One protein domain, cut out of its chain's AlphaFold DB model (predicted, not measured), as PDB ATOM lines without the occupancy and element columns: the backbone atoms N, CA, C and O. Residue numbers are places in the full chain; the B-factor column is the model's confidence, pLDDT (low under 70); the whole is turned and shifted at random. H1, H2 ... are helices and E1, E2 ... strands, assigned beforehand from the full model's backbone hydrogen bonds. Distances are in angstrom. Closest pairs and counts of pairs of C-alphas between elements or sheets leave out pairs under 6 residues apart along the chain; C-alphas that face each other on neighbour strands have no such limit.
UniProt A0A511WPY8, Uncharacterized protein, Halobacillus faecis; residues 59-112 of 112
ATOM      1  N   CYS A  59     -66.009 -13.856 -44.163       74.06
ATOM      2  CA  CYS A  59     -64.878 -13.047 -44.623       74.06
ATOM      3  C   CYS A  59     -63.582 -13.862 -44.614       74.06
ATOM      4  O   CYS A  59     -63.173 -14.368 -43.574       74.06
ATOM      5  N   SER A  60     -62.905 -13.947 -45.759       78.00
ATOM      6  CA  SER A  60     -61.548 -14.492 -45.820       78.00
ATOM      7  C   SER A  60     -60.560 -13.453 -45.298       78.00
ATOM      8  O   SER A  60     -60.351 -12.406 -45.923       78.00
ATOM      9  N   LYS A  61     -59.935 -13.748 -44.161       80.56
ATOM     10  CA  LYS A  61     -58.852 -12.941 -43.605       80.56
ATOM     11  C   LYS A  61     -57.549 -13.270 -44.332       80.56
ATOM     12  O   LYS A  61     -57.212 -14.435 -44.491       80.56
ATOM     13  N   ARG A  62     -56.823 -12.238 -44.765       82.44
ATOM     14  CA  ARG A  62     -55.471 -12.373 -45.323       82.44
ATOM     15  C   ARG A  62     -54.509 -11.543 -44.486       82.44
ATOM     16  O   ARG A  62     -54.728 -10.343 -44.305       82.44
ATOM     17  N   SER A  63     -53.467 -12.183 -43.974       81.94
ATOM     18  CA  SER A  63     -52.438 -11.552 -43.151       81.94
ATOM     19  C   SER A  63     -51.207 -11.279 -44.010       81.94
ATOM     20  O   SER A  63     -50.559 -12.193 -44.514       81.94
ATOM     21  N   ILE A  64     -50.883 -10.000 -44.196       83.12
ATOM     22  CA  ILE A  64     -49.712  -9.579 -44.971       83.12
ATOM     23  C   ILE A  64     -48.703  -8.965 -44.008       83.12
ATOM     24  O   ILE A  64     -48.921  -7.880 -43.463       83.12
ATOM     25  N   TYR A  65     -47.600  -9.671 -43.797       82.50
ATOM     26  CA  TYR A  65     -46.524  -9.253 -42.913       82.50
ATOM     27  C   TYR A  65     -45.505  -8.411 -43.677       82.50
ATOM     28  O   TYR A  65     -45.127  -8.712 -44.808       82.50
ATOM     29  N   LEU A  66     -45.052  -7.333 -43.048       79.81
ATOM     30  CA  LEU A  66     -44.144  -6.366 -43.656       79.81
ATOM     31  C   LEU A  66     -42.750  -6.557 -43.077       79.81
ATOM     32  O   LEU A  66     -42.551  -6.393 -41.874       79.81
ATOM     33  N   GLY A  67     -41.804  -6.901 -43.941       81.75
ATOM     34  CA  GLY A  67     -40.406  -7.092 -43.588       81.75
ATOM     35  C   GLY A  67     -39.529  -5.891 -43.937       81.75
ATOM     36  O   GLY A  67     -39.984  -4.753 -44.090       81.75
ATOM     37  N   PHE A  68     -38.241  -6.178 -44.086       81.19
ATOM     38  CA  PHE A  68     -37.209  -5.226 -44.486       81.19
ATOM     39  C   PHE A  68     -36.532  -5.709 -45.769       81.19
ATOM     40  O   PHE A  68     -36.670  -6.870 -46.159       81.19
ATOM     41  N   VAL A  69     -35.806  -4.816 -46.434       81.56
ATOM     42  CA  VAL A  69     -34.891  -5.192 -47.519       81.56
ATOM     43  C   VAL A  69     -33.494  -5.336 -46.927       81.56
ATOM     44  O   VAL A  69     -33.110  -4.530 -46.076       81.56
ATOM     45  N   ILE A  70     -32.761  -6.363 -47.359       79.88
ATOM     46  CA  ILE A  70     -31.358  -6.596 -47.002       79.88
ATOM     47  C   ILE A  70     -30.506  -6.208 -48.207       79.88
ATOM     48  O   ILE A  70     -30.714  -6.740 -49.298       79.88
ATOM     49  N   GLU A  71     -29.568  -5.288 -48.016       81.56
ATOM     50  CA  GLU A  71     -28.623  -4.841 -49.038       81.56
ATOM     51  C   GLU A  71     -27.203  -4.996 -48.478       81.56
ATOM     52  O   GLU A  71     -26.734  -4.184 -47.685       81.56
ATOM     53  N   GLY A  72     -26.523  -6.084 -48.858       81.06
ATOM     54  CA  GLY A  72     -25.238  -6.451 -48.258       81.06
ATOM     55  C   GLY A  72     -25.393  -6.793 -46.775       81.06
ATOM     56  O   GLY A  72     -26.194  -7.660 -46.430       81.06
ATOM     57  N   ASP A  73     -24.647  -6.090 -45.922       81.88
ATOM     58  CA  ASP A  73     -24.684  -6.246 -44.459       81.88
ATOM     59  C   ASP A  73     -25.684  -5.292 -43.778       81.88
ATOM     60  O   ASP A  73     -25.815  -5.287 -42.551       81.88
ATOM     61  N   GLU A  74     -26.394  -4.465 -44.549       82.19
ATOM     62  CA  GLU A  74     -27.331  -3.481 -44.018       82.19
ATOM     63  C   GLU A  74     -28.787  -3.861 -44.291       82.19
ATOM     64  O   GLU A  74     -29.136  -4.540 -45.259       82.19
ATOM     65  N   SER A  75     -29.669  -3.380 -43.414       85.19
ATOM     66  CA  SER A  75     -31.113  -3.492 -43.592       85.19
ATOM     67  C   SER A  75     -31.730  -2.114 -43.760       85.19
ATOM     68  O   SER A  75     -31.357  -1.163 -43.068       85.19
ATOM     69  N   ARG A  76     -32.730  -2.015 -44.632       86.75
ATOM     70  CA  ARG A  76     -33.536  -0.802 -44.779       86.75
ATOM     71  C   ARG A  76     -35.022  -1.109 -44.774       86.75
ATOM     72  O   ARG A  76     -35.474  -2.202 -45.118       86.75
ATOM     73  N   ARG A  77     -35.810  -0.102 -44.400       85.81
ATOM     74  CA  ARG A  77     -37.272  -0.164 -44.521       85.81
ATOM     75  C   ARG A  77     -37.662  -0.247 -45.997       85.81
ATOM     76  O   ARG A  77     -37.005   0.348 -46.854       85.81
ATOM     77  N   LEU A  78     -38.764  -0.941 -46.261       85.88
ATOM     78  CA  LEU A  78     -39.422  -0.899 -47.561       85.88
ATOM     79  C   LEU A  78     -39.793   0.546 -47.902       85.88
ATOM     80  O   LEU A  78     -40.302   1.293 -47.060       85.88
ATOM     81  N   THR A  79     -39.568   0.919 -49.153       89.19
ATOM     82  CA  THR A  79     -40.128   2.138 -49.724       89.19
ATOM     83  C   THR A  79     -41.648   2.023 -49.820       89.19
ATOM     84  O   THR A  79     -42.231   0.937 -49.771       89.19
ATOM     85  N   ASN A  80     -42.315   3.164 -49.994       88.19
ATOM     86  CA  ASN A  80     -43.760   3.189 -50.204       88.19
ATOM     87  C   ASN A  80     -44.191   2.349 -51.411       88.19
ATOM     88  O   ASN A  80     -45.272   1.763 -51.350       88.19
ATOM     89  N   GLU A  81     -43.377   2.321 -52.467       87.56
ATOM     90  CA  GLU A  81     -43.628   1.575 -53.699       87.56
ATOM     91  C   GLU A  81     -43.473   0.067 -53.479       87.56
ATOM     92  O   GLU A  81     -44.410  -0.679 -53.767       87.56
ATOM     93  N   GLU A  82     -42.359  -0.368 -52.877       86.38
ATOM     94  CA  GLU A  82     -42.121  -1.774 -52.513       86.38
ATOM     95  C   GLU A  82     -43.221  -2.300 -51.585       86.38
ATOM     96  O   GLU A  82     -43.753  -3.387 -51.803       86.38
ATOM     97  N   PHE A  83     -43.622  -1.492 -50.598       87.69
ATOM     98  CA  PHE A  83     -44.732  -1.789 -49.702       87.69
ATOM     99  C   PHE A  83     -46.033  -2.050 -50.470       87.69
ATOM    100  O   PHE A  83     -46.664  -3.090 -50.297       87.69
ATOM    101  N   SER A  84     -46.467  -1.106 -51.312       89.25
ATOM    102  CA  SER A  84     -47.752  -1.247 -52.007       89.25
ATOM    103  C   SER A  84     -47.706  -2.360 -53.040       89.25
ATOM    104  O   SER A  84     -48.679  -3.093 -53.180       89.25
ATOM    105  N   GLY A  85     -46.578  -2.501 -53.737       88.94
ATOM    106  CA  GLY A  85     -46.382  -3.542 -54.733       88.94
ATOM    107  C   GLY A  85     -46.441  -4.934 -54.116       88.94
ATOM    108  O   GLY A  85     -47.116  -5.798 -54.666       88.94
ATOM    109  N   GLY A  86     -45.794  -5.146 -52.967       87.31
ATOM    110  CA  GLY A  86     -45.851  -6.420 -52.250       87.31
ATOM    111  C   GLY A  86     -47.263  -6.761 -51.784       87.31
ATOM    112  O   GLY A  86     -47.755  -7.840 -52.093       87.31
ATOM    113  N   VAL A  87     -47.959  -5.814 -51.145       88.06
ATOM    114  CA  VAL A  87     -49.351  -6.013 -50.701       88.06
ATOM    115  C   VAL A  87     -50.281  -6.347 -51.874       88.06
ATOM    116  O   VAL A  87     -51.089  -7.264 -51.770       88.06
ATOM    117  N   ILE A  88     -50.163  -5.634 -52.999       90.00
ATOM    118  CA  ILE A  88     -50.978  -5.894 -54.194       90.00
ATOM    119  C   ILE A  88     -50.722  -7.304 -54.733       90.00
ATOM    120  O   ILE A  88     -51.681  -8.022 -54.999       90.00
ATOM    121  N   ARG A  89     -49.454  -7.721 -54.853       88.62
ATOM    122  CA  ARG A  89     -49.112  -9.075 -55.322       88.62
ATOM    123  C   ARG A  89     -49.684 -10.155 -54.413       88.62
ATOM    124  O   ARG A  89     -50.169 -11.157 -54.917       88.62
ATOM    125  N   SER A  90     -49.651  -9.950 -53.100       86.75
ATOM    126  CA  SER A  90     -50.235 -10.884 -52.135       86.75
ATOM    127  C   SER A  90     -51.749 -11.022 -52.277       86.75
ATOM    128  O   SER A  90     -52.280 -12.122 -52.160       86.75
ATOM    129  N   ILE A  91     -52.449  -9.908 -52.525       85.56
ATOM    130  CA  ILE A  91     -53.897  -9.919 -52.767       85.56
ATOM    131  C   ILE A  91     -54.207 -10.639 -54.084       85.56
ATOM    132  O   ILE A  91     -55.113 -11.462 -54.122       85.56
ATOM    133  N   ASP A  92     -53.445 -10.349 -55.139       86.50
ATOM    134  CA  ASP A  92     -53.618 -10.942 -56.472       86.50
ATOM    135  C   ASP A  92     -53.312 -12.451 -56.492       86.50
ATOM    136  O   ASP A  92     -53.985 -13.218 -57.172       86.50
ATOM    137  N   ALA A  93     -52.340 -12.892 -55.688       86.38
ATOM    138  CA  ALA A  93     -51.991 -14.303 -55.515       86.38
ATOM    139  C   ALA A  93     -52.986 -15.090 -54.641       86.38
ATOM    140  O   ALA A  93     -52.843 -16.304 -54.509       86.38
ATOM    141  N   ASP A  94     -53.957 -14.408 -54.030       82.69
ATOM    142  CA  ASP A  94     -54.984 -14.981 -53.158       82.69
ATOM    143  C   ASP A  94     -54.446 -15.846 -51.997       82.69
ATOM    144  O   ASP A  94     -55.030 -16.853 -51.602       82.69
ATOM    145  N   THR A  95     -53.304 -15.460 -51.426       75.75
ATOM    146  CA  THR A  95     -52.669 -16.196 -50.321       75.75
ATOM    147  C   THR A  95     -53.209 -15.755 -48.957       75.75
ATOM    148  O   THR A  95     -53.281 -14.551 -48.694       75.75
ATOM    149  N   GLU A  96     -53.521 -16.705 -48.065       75.06
ATOM    150  CA  GLU A  96     -53.968 -16.421 -46.685       75.06
ATOM    151  C   GLU A  96     -52.896 -15.708 -45.852       75.06
ATOM    152  O   GLU A  96     -53.197 -14.765 -45.119       75.06
ATOM    153  N   GLU A  97     -51.634 -16.100 -46.019       76.12
ATOM    154  CA  GLU A  97     -50.490 -15.456 -45.385       76.12
ATOM    155  C   GLU A  97     -49.411 -15.153 -46.417       76.12
ATOM    156  O   GLU A  97     -49.093 -15.967 -47.285       76.12
ATOM    157  N   SER A  98     -48.828 -13.961 -46.325       77.31
ATOM    158  CA  SER A  98     -47.718 -13.575 -47.192       77.31
ATOM    159  C   SER A  98     -46.794 -12.577 -46.511       77.31
ATOM    160  O   SER A  98     -47.187 -11.852 -45.595       77.31
ATOM    161  N   ILE A  99     -45.552 -12.528 -46.984       73.81
ATOM    162  CA  ILE A  99     -44.538 -11.598 -46.501       73.81
ATOM    163  C   ILE A  99     -44.134 -10.691 -47.661       73.81
ATOM    164  O   ILE A  99     -43.706 -11.156 -48.715       73.81
ATOM    165  N   SER A 100     -44.242  -9.383 -47.451       74.81
ATOM    166  CA  SER A 100     -43.644  -8.383 -48.330       74.81
ATOM    167  C   SER A 100     -42.281  -7.992 -47.762       74.81
ATOM    168  O   SER A 100     -42.223  -7.305 -46.744       74.81
ATOM    169  N   GLY A 101     -41.192  -8.414 -48.409       64.75
ATOM    170  CA  GLY A 101     -39.809  -8.220 -47.944       64.75
ATOM    171  C   GLY A 101     -39.224  -9.471 -47.279       64.75
ATOM    172  O   GLY A 101     -39.756 -10.566 -47.431       64.75
ATOM    173  N   VAL A 102     -38.122  -9.314 -46.545       63.09
ATOM    174  CA  VAL A 102     -37.480 -10.401 -45.794       63.09
ATOM    175  C   VAL A 102     -37.771 -10.221 -44.302       63.09
ATOM    176  O   VAL A 102     -37.554  -9.143 -43.740       63.09
ATOM    177  N   PHE A 103     -38.256 -11.279 -43.649       60.16
ATOM    178  CA  PHE A 103     -38.171 -11.427 -42.196       60.16
ATOM    179  C   PHE A 103     -36.737 -11.894 -41.917       60.16
ATOM    180  O   PHE A 103     -36.386 -13.014 -42.280       60.16
ATOM    181  N   HIS A 104     -35.864 -11.032 -41.388       46.91
ATOM    182  CA  HIS A 104     -34.518 -11.468 -40.995       46.91
ATOM    183  C   HIS A 104     -34.620 -12.698 -40.074       46.91
ATOM    184  O   HIS A 104     -35.547 -12.758 -39.257       46.91
ATOM    185  N   PRO A 105     -33.691 -13.667 -40.168       45.41
ATOM    186  CA  PRO A 105     -33.739 -14.843 -39.319       45.41
ATOM    187  C   PRO A 105     -33.575 -14.403 -37.862       45.41
ATOM    188  O   PRO A 105     -32.593 -13.755 -37.502       45.41
ATOM    189  N   TYR A 106     -34.515 -14.801 -37.008       48.53
ATOM    190  CA  TYR A 106     -34.433 -14.599 -35.556       48.53
ATOM    191  C   TYR A 106     -33.288 -15.420 -34.906       48.53
ATOM    192  O   TYR A 106     -33.115 -15.380 -33.692       48.53
ATOM    193  N   GLU A 107     -32.484 -16.144 -35.698       43.62
ATOM    194  CA  GLU A 107     -31.427 -17.066 -35.249       43.62
ATOM    195  C   GLU A 107     -29.983 -16.569 -35.463       43.62
ATOM    196  O   GLU A 107     -29.040 -17.290 -35.150       43.62
ATOM    197  N   ALA A 108     -29.762 -15.336 -35.934       42.41
ATOM    198  CA  ALA A 108     -28.408 -14.770 -36.059       42.41
ATOM    199  C   ALA A 108     -27.979 -13.892 -34.865       42.41
ATOM    200  O   ALA A 108     -26.999 -13.157 -34.957       42.41
ATOM    201  N   GLN A 109     -28.666 -13.975 -33.719       41.84
ATOM    202  CA  GLN A 109     -28.059 -13.558 -32.454       41.84
ATOM    203  C   GLN A 109     -27.154 -14.690 -31.968       41.84
ATOM    204  O   GLN A 109     -27.538 -15.525 -31.148       41.84
ATOM    205  N   SER A 110     -25.928 -14.728 -32.494       38.09
ATOM    206  CA  SER A 110     -24.845 -15.406 -31.797       38.09
ATOM    207  C   SER A 110     -24.783 -14.829 -30.389       38.09
ATOM    208  O   SER A 110     -24.613 -13.620 -30.222       38.09
ATOM    209  N   LYS A 111     -24.921 -15.698 -29.386       39.25
ATOM    210  CA  LYS A 111     -24.482 -15.411 -28.024       39.25
ATOM    211  C   LYS A 111     -23.120 -14.718 -28.084       39.25
ATOM    212  O   LYS A 111     -22.166 -15.317 -28.585       39.25
ATOM    213  N   GLN A 112     -23.037 -13.517 -27.532       37.62
ATOM    214  CA  GLN A 112     -21.802 -13.015 -26.957       37.62
ATOM    215  C   GLN A 112     -22.123 -12.272 -25.669       37.62
ATOM    216  O   GLN A 112     -23.095 -11.486 -25.677       37.62
TER     217      GLN A 112
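AT A GLANCE: This is residues 59 to 112 of the 112 residues of an uncharacterized protein of Halobacillus faecis (UniProt A0A511WPY8). A small parallel pair of strands, E1 and E4, has the one helix, H1, packed on it, and E1 runs on into a separate antiparallel hairpin, E2 and E3, which reaches away from the pair toward one end of a long, loose shape. Beyond these parts, residues 105 to 112 stick out as a tail. The printed part has 54 residues with four named strands and one named helix, in the order E1, E2, E3, H1, E4, and its class is mixed, helices and strands. The whole is loose, with a radius of gyration of the C-alphas of 13.5 A and spans of 46 by 23 by 12 A.

IN THESE COORDINATES: E1 covers residues 63 to 66 and begins with C-alpha 63 at (-52.438, -11.552, -43.151). Its sheet neighbour E4 covers residues 97 to 100 and ends with C-alpha 100 at (-43.644, -8.383, -48.330). Their lengths from first to last C-alpha are 9.8 A and 10.3 A. H1, residues 80 to 92, is 18.3 A long and begins with C-alpha 80 at (-43.760, 3.189, -50.204). E2, residues 68 to 71, is 9.7 A long, and E3, residues 74 to 77, is 10.5 A long.

HOW THE PARTS SIT: E1 and E4 are parallel neighbours, with 20 degrees between their directions. The C-alphas of Tyr 65 and Ile 99 face each other at 4.7 A, and N 65 and O 98, at 2.9 A, are within hydrogen-bond range. H1 has 6 pairs of C-alphas within 8 A of E4, the closest being those of Gly 86 and Ser 100 at 4.9 A. With E1 it has 3 such pairs, the closest being those of Ile 64 and Val 87 at 6.8 A. In H1 every O i to N i+4 pair is within hydrogen-bond range. E1 runs on into E2 at 38 degrees across a break of 1 residue, and the two meet only through their link. E2 and E3 form a hairpin of antiparallel strands, with 145 degrees between their directions; N 69 and O 76, at 2.9 A, and N 74 and O 71, at 3.2 A, are within hydrogen-bond range. E1 and E3 are apart, as are E3 and E4, and E2 and H1. E2 and E4 are only just apart, with their closest C-alphas at 8.1 A.

THE WHOLE: The outline is only just a rod, and the two C-alphas farthest apart, those of Cys 59 and Gln 112, are 46.6 A from each other. Without residues 105 to 112, which stand free, the body spans 40 by 20 by 13 A. The links between the named elements are tight, and residues 101 to 112 form a long stretch with no named element. The printed part has no cut and ends at Gln 112, the chain's last residue. Its mean pLDDT is 75.2, and residues 101 to 112 are under 70.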